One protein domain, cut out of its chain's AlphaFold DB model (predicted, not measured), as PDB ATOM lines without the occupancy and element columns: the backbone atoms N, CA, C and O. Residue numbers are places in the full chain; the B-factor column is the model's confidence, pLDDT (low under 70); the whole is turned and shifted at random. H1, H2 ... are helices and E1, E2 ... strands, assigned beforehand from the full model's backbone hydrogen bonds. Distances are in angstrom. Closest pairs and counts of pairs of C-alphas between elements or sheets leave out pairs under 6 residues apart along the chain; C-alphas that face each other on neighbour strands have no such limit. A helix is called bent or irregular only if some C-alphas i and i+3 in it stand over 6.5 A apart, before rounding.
ATOM      1  N   GLN A  62      74.435  70.416  30.054       62.78
ATOM      2  CA  GLN A  62      74.112  69.114  29.498       62.78
ATOM      3  C   GLN A  62      74.201  69.165  27.977       62.78
ATOM      4  O   GLN A  62      73.677  70.081  27.336       62.78
ATOM      5  N   PHE A  63      74.862  68.161  27.415       62.19
ATOM      6  CA  PHE A  63      75.001  67.968  25.982       62.19
ATOM      7  C   PHE A  63      74.001  66.912  25.527       62.19
ATOM      8  O   PHE A  63      73.871  65.860  26.150       62.19
ATOM      9  N   TYR A  64      73.292  67.209  24.446       62.25
ATOM     10  CA  TYR A  64      72.362  66.297  23.801       62.25
ATOM     11  C   TYR A  64      72.717  66.215  22.324       62.25
ATOM     12  O   TYR A  64      73.001  67.235  21.698       62.25
ATOM     13  N   LEU A  65      72.674  65.007  21.773       57.84
ATOM     14  CA  LEU A  65      72.755  64.786  20.335       57.84
ATOM     15  C   LEU A  65      71.320  64.640  19.832       57.84
ATOM     16  O   LEU A  65      70.607  63.730  20.253       57.84
ATOM     17  N   GLU A  66      70.869  65.575  19.002       65.00
ATOM     18  CA  GLU A  66      69.549  65.510  18.369       65.00
ATOM     19  C   GLU A  66      69.712  65.101  16.903       65.00
ATOM     20  O   GLU A  66      70.540  65.654  16.183       65.00
ATOM     21  N   VAL A  67      68.928  64.116  16.456       67.88
ATOM     22  CA  VAL A  67      68.941  63.666  15.059       67.88
ATOM     23  C   VAL A  67      68.274  64.733  14.193       67.88
ATOM     24  O   VAL A  67      67.086  65.007  14.353       67.88
ATOM     25  N   LEU A  68      69.036  65.320  13.269       66.88
ATOM     26  CA  LEU A  68      68.541  66.308  12.307       66.88
ATOM     27  C   LEU A  68      67.828  65.638  11.140       66.88
ATOM     28  O   LEU A  68      66.720  66.020  10.766       66.88
ATOM     29  N   ARG A  69      68.478  64.630  10.561       69.75
ATOM     30  CA  ARG A  69      67.921  63.814   9.486       69.75
ATOM     31  C   ARG A  69      68.518  62.418   9.513       69.75
ATOM     32  O   ARG A  69      69.691  62.229   9.837       69.75
ATOM     33  N   VAL A  70      67.705  61.451   9.111       71.12
ATOM     34  CA  VAL A  70      68.179  60.101   8.812       71.12
ATOM     35  C   VAL A  70      68.895  60.158   7.469       71.12
ATOM     36  O   VAL A  70      68.310  60.575   6.465       71.12
ATOM     37  N   VAL A  71      70.166  59.770   7.457       69.75
ATOM     38  CA  VAL A  71      70.952  59.719   6.226       69.75
ATOM     39  C   VAL A  71      70.550  58.436   5.505       69.75
ATOM     40  O   VAL A  71      70.724  57.340   6.031       69.75
ATOM     41  N   LYS A  72      69.943  58.573   4.322       68.50
ATOM     42  CA  LYS A  72      69.564  57.420   3.484       68.50
ATOM     43  C   LYS A  72      70.763  56.800   2.768       68.50
ATOM     44  O   LYS A  72      70.695  55.659   2.330       68.50
ATOM     45  N   GLU A  73      71.825  57.577   2.612       70.69
ATOM     46  CA  GLU A  73      73.042  57.178   1.925       70.69
ATOM     47  C   GLU A  73      73.952  56.383   2.863       70.69
ATOM     48  O   GLU A  73      74.154  56.746   4.021       70.69
ATOM     49  N   ASP A  74      74.537  55.304   2.348       72.94
ATOM     50  CA  ASP A  74      75.494  54.476   3.079       72.94
ATOM     51  C   ASP A  74      76.870  55.173   3.135       72.94
ATOM     52  O   ASP A  74      77.808  54.837   2.401       72.94
ATOM     53  N   VAL A  75      76.963  56.188   3.998       81.88
ATOM     54  CA  VAL A  75      78.197  56.915   4.319       81.88
ATOM     55  C   VAL A  75      78.826  56.316   5.572       81.88
ATOM     56  O   VAL A  75      78.141  55.993   6.545       81.88
ATOM     57  N   TYR A  76      80.146  56.172   5.554       83.00
ATOM     58  CA  TYR A  76      80.911  55.579   6.638       83.00
ATOM     59  C   TYR A  76      82.028  56.514   7.078       83.00
ATOM     60  O   TYR A  76      82.702  57.118   6.249       83.00
ATOM     61  N   LEU A  77      82.243  56.593   8.384       85.88
ATOM     62  CA  LEU A  77      83.434  57.184   8.973       85.88
ATOM     63  C   LEU A  77      84.473  56.077   9.158       85.88
ATOM     64  O   LEU A  77      84.234  55.130   9.909       85.88
ATOM     65  N   VAL A  78      85.614  56.200   8.493       86.06
ATOM     66  CA  VAL A  78      86.764  55.312   8.684       86.06
ATOM     67  C   VAL A  78      87.908  56.077   9.321       86.06
ATOM     68  O   VAL A  78      88.051  57.280   9.111       86.06
ATOM     69  N   ILE A  79      88.729  55.380  10.097       83.06
ATOM     70  CA  ILE A  79      90.019  55.909  10.540       83.06
ATOM     71  C   ILE A  79      91.064  55.419   9.543       83.06
ATOM     72  O   ILE A  79      91.193  54.209   9.345       83.06
ATOM     73  N   ASP A  80      91.753  56.341   8.876       77.75
ATOM     74  CA  ASP A  80      92.815  55.995   7.933       77.75
ATOM     75  C   ASP A  80      94.087  55.503   8.652       77.75
ATOM     76  O   ASP A  80      94.188  55.492   9.882       77.75
ATOM     77  N   THR A  81      95.086  55.084   7.877       75.62
ATOM     78  CA  THR A  81      96.381  54.618   8.400       75.62
ATOM     79  C   THR A  81      97.189  55.721   9.093       75.62
ATOM     80  O   THR A  81      98.092  55.410   9.867       75.62
ATOM     81  N   ALA A  82      96.852  56.994   8.869       79.75
ATOM     82  CA  ALA A  82      97.424  58.153   9.547       79.75
ATOM     83  C   ALA A  82      96.642  58.546  10.818       79.75
ATOM     84  O   ALA A  82      96.954  59.561  11.447       79.75
ATOM     85  N   GLY A  83      95.626  57.765  11.205       79.06
ATOM     86  CA  GLY A  83      94.788  58.023  12.374       79.06
ATOM     87  C   GLY A  83      93.768  59.146  12.177       79.06
ATOM     88  O   GLY A  83      93.151  59.582  13.151       79.06
ATOM     89  N   LYS A  84      93.573  59.638  10.948       81.81
ATOM     90  CA  LYS A  84      92.608  60.698  10.653       81.81
ATOM     91  C   LYS A  84      91.233  60.112  10.328       81.81
ATOM     92  O   LYS A  84      91.130  59.134   9.586       81.81
ATOM     93  N   PRO A  85      90.154  60.716  10.853       84.06
ATOM     94  CA  PRO A  85      88.802  60.334  10.488       84.06
ATOM     95  C   PRO A  85      88.464  60.846   9.082       84.06
ATOM     96  O   PRO A  85      88.544  62.046   8.814       84.06
ATOM     97  N   VAL A  86      88.048  59.943   8.196       86.69
ATOM     98  CA  VAL A  86      87.645  60.244   6.816       86.69
ATOM     99  C   VAL A  86      86.242  59.695   6.566       86.69
ATOM    100  O   VAL A  86      85.937  58.559   6.928       86.69
ATOM    101  N   MET A  87      85.375  60.493   5.941       87.12
ATOM    102  CA  MET A  87      84.065  60.024   5.485       87.12
ATOM    103  C   MET A  87      84.156  59.505   4.054       87.12
ATOM    104  O   MET A  87      84.516  60.257   3.152       87.12
ATOM    105  N   ILE A  88      83.789  58.245   3.845       89.00
ATOM    106  CA  ILE A  88      83.806  57.587   2.537       89.00
ATOM    107  C   ILE A  88      82.565  56.714   2.332       89.00
ATOM    108  O   ILE A  88      81.890  56.305   3.276       89.00
ATOM    109  N   LYS A  89      82.239  56.436   1.067       88.31
ATOM    110  CA  LYS A  89      81.126  55.549   0.692       88.31
ATOM    111  C   LYS A  89      81.559  54.085   0.732       88.31
ATOM    112  O   LYS A  89      82.737  53.772   0.566       88.31
ATOM    113  N   LYS A  90      80.587  53.169   0.828       84.31
ATOM    114  CA  LYS A  90      80.833  51.714   0.778       84.31
ATOM    115  C   LYS A  90      81.703  51.280  -0.408       84.31
ATOM    116  O   LYS A  90      82.626  50.498  -0.227       84.31
ATOM    117  N   ALA A  91      81.409  51.783  -1.610       86.88
ATOM    118  CA  ALA A  91      82.141  51.417  -2.826       86.88
ATOM    119  C   ALA A  91      83.627  51.794  -2.744       86.88
ATOM    120  O   ALA A  91      84.489  51.041  -3.184       86.88
ATOM    121  N   GLU A  92      83.928  52.933  -2.126       87.88
ATOM    122  CA  GLU A  92      85.295  53.417  -1.979       87.88
ATOM    123  C   GLU A  92      86.063  52.656  -0.890       87.88
ATOM    124  O   GLU A  92      87.246  52.375  -1.066       87.88
ATOM    125  N   ILE A  93      85.384  52.233   0.185       85.06
ATOM    126  CA  ILE A  93      85.956  51.295   1.166       85.06
ATOM    127  C   ILE A  93      86.390  50.005   0.468       85.06
ATOM    128  O   ILE A  93      87.506  49.547   0.688       85.06
ATOM    129  N   LEU A  94      85.520  49.433  -0.372       86.62
ATOM    130  CA  LEU A  94      85.804  48.182  -1.080       86.62
ATOM    131  C   LEU A  94      86.999  48.332  -2.028       86.62
ATOM    132  O   LEU A  94      87.929  47.539  -1.948       86.62
ATOM    133  N   GLN A  95      87.040  49.397  -2.834       90.00
ATOM    134  CA  GLN A  95      88.169  49.661  -3.735       90.00
ATOM    135  C   GLN A  95      89.503  49.844  -2.998       90.00
ATOM    136  O   GLN A  95      90.553  49.439  -3.490       90.00
ATOM    137  N   ARG A  96      89.491  50.486  -1.826       88.12
ATOM    138  CA  ARG A  96      90.702  50.675  -1.014       88.12
ATOM    139  C   ARG A  96      91.130  49.379  -0.327       88.12
ATOM    140  O   ARG A  96      92.318  49.066  -0.312       88.12
ATOM    141  N   ALA A  97      90.169  48.588   0.145       84.81
ATOM    142  CA  ALA A  97      90.427  47.257   0.683       84.81
ATOM    143  C   ALA A  97      91.036  46.315  -0.372       84.81
ATOM    144  O   ALA A  97      91.989  45.602  -0.070       84.81
ATOM    145  N   GLU A  98      90.555  46.365  -1.619       87.94
ATOM    146  CA  GLU A  98      91.129  45.627  -2.757       87.94
ATOM    147  C   GLU A  98      92.579  46.037  -3.051       87.94
ATOM    148  O   GLU A  98      93.402  45.199  -3.412       87.94
ATOM    149  N   LYS A  99      92.922  47.313  -2.835       88.12
ATOM    150  CA  LYS A  99      94.296  47.836  -2.940       88.12
ATOM    151  C   LYS A  99      95.183  47.497  -1.732       88.12
ATOM    152  O   LYS A  99      96.346  47.888  -1.711       88.12
ATOM    153  N   GLY A 100      94.657  46.776  -0.741       84.19
ATOM    154  CA  GLY A 100      95.391  46.337   0.445       84.19
ATOM    155  C   GLY A 100      95.332  47.292   1.640       84.19
ATOM    156  O   GLY A 100      95.961  47.007   2.661       84.19
ATOM    157  N   GLU A 101      94.572  48.393   1.570       83.12
ATOM    158  CA  GLU A 101      94.348  49.253   2.737       83.12
ATOM    159  C   GLU A 101      93.428  48.566   3.753       83.12
ATOM    160  O   GLU A 101      92.372  48.028   3.417       83.12
ATOM    161  N   ARG A 102      93.816  48.609   5.031       79.69
ATOM    162  CA  ARG A 102      93.015  48.082   6.138       79.69
ATOM    163  C   ARG A 102      92.525  49.223   7.015       79.69
ATOM    164  O   ARG A 102      93.323  50.016   7.504       79.69
ATOM    165  N   PHE A 103      91.222  49.246   7.265       78.56
ATOM    166  CA  PHE A 103      90.596  50.185   8.189       78.56
ATOM    167  C   PHE A 103      90.337  49.474   9.523       78.56
ATOM    168  O   PHE A 103      89.556  48.521   9.547       78.56
ATOM    169  N   PRO A 104      90.965  49.896  10.634       74.06
ATOM    170  CA  PRO A 104      90.779  49.250  11.934       74.06
ATOM    171  C   PRO A 104      89.349  49.419  12.463       74.06
ATOM    172  O   PRO A 104      88.807  48.515  13.095       74.06
ATOM    173  N   HIS A 105      88.721  50.559  12.165       74.94
ATOM    174  CA  HIS A 105      87.345  50.854  12.545       74.94
ATOM    175  C   HIS A 105      86.595  51.516  11.390       74.94
ATOM    176  O   HIS A 105      87.088  52.466  10.777       74.94
ATOM    177  N   ILE A 106      85.387  51.019  11.129       79.56
ATOM    178  CA  ILE A 106      84.456  51.541  10.131       79.56
ATOM    179  C   ILE A 106      83.114  51.748  10.836       79.56
ATOM    180  O   ILE A 106      82.489  50.787  11.283       79.56
ATOM    181  N   TYR A 107      82.658  52.992  10.926       81.62
ATOM    182  CA  TYR A 107      81.383  53.348  11.546       81.62
ATOM    183  C   TYR A 107      80.384  53.748  10.468       81.62
ATOM    184  O   TYR A 107      80.652  54.651   9.680       81.62
ATOM    185  N   LYS A 108      79.213  53.106  10.429       79.19
ATOM    186  CA  LYS A 108      78.127  53.523   9.534       79.19
ATOM    187  C   LYS A 108      77.449  54.772  10.096       79.19
ATOM    188  O   LYS A 108      76.926  54.736  11.208       79.19
ATOM    189  N   ILE A 109      77.408  55.848   9.315       77.31
ATOM    190  CA  ILE A 109      76.660  57.054   9.668       77.31
ATOM    191  C   ILE A 109      75.207  56.831   9.249       77.31
ATOM    192  O   ILE A 109      74.863  56.913   8.076       77.31
ATOM    193  N   SER A 110      74.341  56.515  10.211       66.19
ATOM    194  CA  SER A 110      72.901  56.336   9.976       66.19
ATOM    195  C   SER A 110      72.106  57.638  10.096       66.19
ATOM    196  O   SER A 110      70.940  57.707   9.707       66.19
ATOM    197  N   SER A 111      72.687  58.677  10.692       67.00
ATOM    198  CA  SER A 111      71.991  59.924  11.004       67.00
ATOM    199  C   SER A 111      72.965  61.089  11.093       67.00
ATOM    200  O   SER A 111      74.060  60.954  11.632       67.00
ATOM    201  N   GLU A 112      72.535  62.244  10.594       64.12
ATOM    202  CA  GLU A 112      73.193  63.516  10.863       64.12
ATOM    203  C   GLU A 112      72.681  64.042  12.201       64.12
ATOM    204  O   GLU A 112      71.469  64.046  12.450       64.12
ATOM    205  N   MET A 113      73.597  64.458  13.074       58.62
ATOM    206  CA  MET A 113      73.265  64.883  14.430       58.62
ATOM    207  C   MET A 113      73.695  66.324  14.680       58.62
ATOM    208  O   MET A 113      74.793  66.725  14.310       58.62
ATOM    209  N   GLU A 114      72.846  67.080  15.369       55.47
ATOM    210  CA  GLU A 114      73.178  68.387  15.929       55.47
ATOM    211  C   GLU A 114      73.626  68.208  17.383       55.47
ATOM    212  O   GLU A 114      72.898  67.637  18.203       55.47
ATOM    213  N   LEU A 115      74.808  68.724  17.728       52.25
ATOM    214  CA  LEU A 115      75.215  68.852  19.123       52.25
ATOM    215  C   LEU A 115      74.511  70.062  19.735       52.25
ATOM    216  O   LEU A 115      74.803  71.208  19.398       52.25
ATOM    217  N   ARG A 116      73.613  69.811  20.684       55.31
ATOM    218  CA  ARG A 116      72.890  70.857  21.405       55.31
ATOM    219  C   ARG A 116      73.318  70.927  22.855       55.31
ATOM    220  O   ARG A 116      73.397  69.920  23.555       55.31
ATOM    221  N   TYR A 117      73.534  72.149  23.330       51.88
ATOM    222  CA  TYR A 117      73.850  72.430  24.724       51.88
ATOM    223  C   TYR A 117      72.616  73.001  25.447       51.88
ATOM    224  O   TYR A 117      71.927  73.906  24.961       51.88
ATOM    225  N   GLN A 118      72.309  72.467  26.629       66.50
ATOM    226  CA  GLN A 118      71.292  72.996  27.540       66.50
ATOM    227  C   GLN A 118      71.896  73.215  28.925       66.50
ATOM    228  O   GLN A 118      72.725  72.445  29.381       66.50
ATOM    229  N   LEU A 119      71.442  74.253  29.619       68.62
ATOM    230  CA  LEU A 119      71.770  74.491  31.019       68.62
ATOM    231  C   LEU A 119      70.638  73.963  31.896       68.62
ATOM    232  O   LEU A 119      69.477  74.307  31.667       68.62
ATOM    233  N   VAL A 120      70.968  73.132  32.878       72.69
ATOM    234  CA  VAL A 120      70.010  72.529  33.811       72.69
ATOM    235  C   VAL A 120      70.354  72.965  35.230       72.69
ATOM    236  O   VAL A 120      71.532  72.980  35.572       72.69
ATOM    237  N   PRO A 121      69.379  73.363  36.067       73.50
ATOM    238  CA  PRO A 121      69.661  73.718  37.453       73.50
ATOM    239  C   PRO A 121      70.362  72.562  38.169       73.50
ATOM    240  O   PRO A 121      69.894  71.424  38.096       73.50
ATOM    241  N   LYS A 122      71.444  72.839  38.903       71.44
ATOM    242  CA  LYS A 122      71.978  71.834  39.825       71.44
ATOM    243  C   LYS A 122      70.927  71.591  40.900       71.44
ATOM    244  O   LYS A 122      70.481  72.539  41.548       71.44
TER     245      LYS A 122
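Overview. This is residues 62 to 122 of the 139 residues of an uncharacterized protein of Acidobacteria bacterium (UniProt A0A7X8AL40). Look for a long, narrow, strongly twisted ribbon of two bent strands, E1 and E3, side by side; at one end the short strand E2 folds back on E1 in a hairpin and the short helix H1 sits there too, its residues 94 to 98 sticking out with 99 and 100. You have 61 printed residues, with E1, E2, H1 and E3 in chain order, mostly strand; the antiparallel sheet runs E2, E1, E3. It is only just loose, close to extended, with a radius of gyration of the C-alphas of 15.7 A, and a rod of 54 by 26 by 11 A.

Arrangement. Start at the inner strand E1, residues 62 to 79, which bends by 123 degrees at residue 73. Beside it, E3, residues 106 to 121, is antiparallel at 170 degrees; N 64 and O 116 are 2.9 A apart, within hydrogen-bond range. E3 bends by 77 degrees at residue 110. The edge strand E2, residues 85 to 89, forms a hairpin with E1; N 78 and O 86 are 2.8 A apart, within hydrogen-bond range. H1, residues 90 to 98, is on the sheet at a height of 11.0 A, over E1 and slantwise to it at 53 degrees on the local plane; its rise of 39 degrees is only just short of standing up from the sheet. The closest C-alphas of H1 and E1 are those of Lys 90 and Asp 74, 6.4 A apart. Every O i to N i+4 pair in H1 is within hydrogen-bond range. E2, H1 and E3 form a split strand-helix-strand unit, two strands of one sheet that are not neighbours with a helix between them along the chain; E1 is between them in the sheet, and the crossover is right-handed.

Along the chain. Find C-alpha 62 at (74.112, 69.114, 29.498), where E1 begins its 28.1 A. E3 runs 38.2 A to C-alpha 121 at (69.661, 73.718, 37.453). E2 spans 13.3 A and H1 12.5 A.

Size, cuts and confidence. The C-alphas farthest apart, those of Lys 99 and Pro 121, are 53.9 A apart. The printed part has no cut and no long link. Confidence is under 70 at residues 62 to 69, 71 to 72 and 110 to 119.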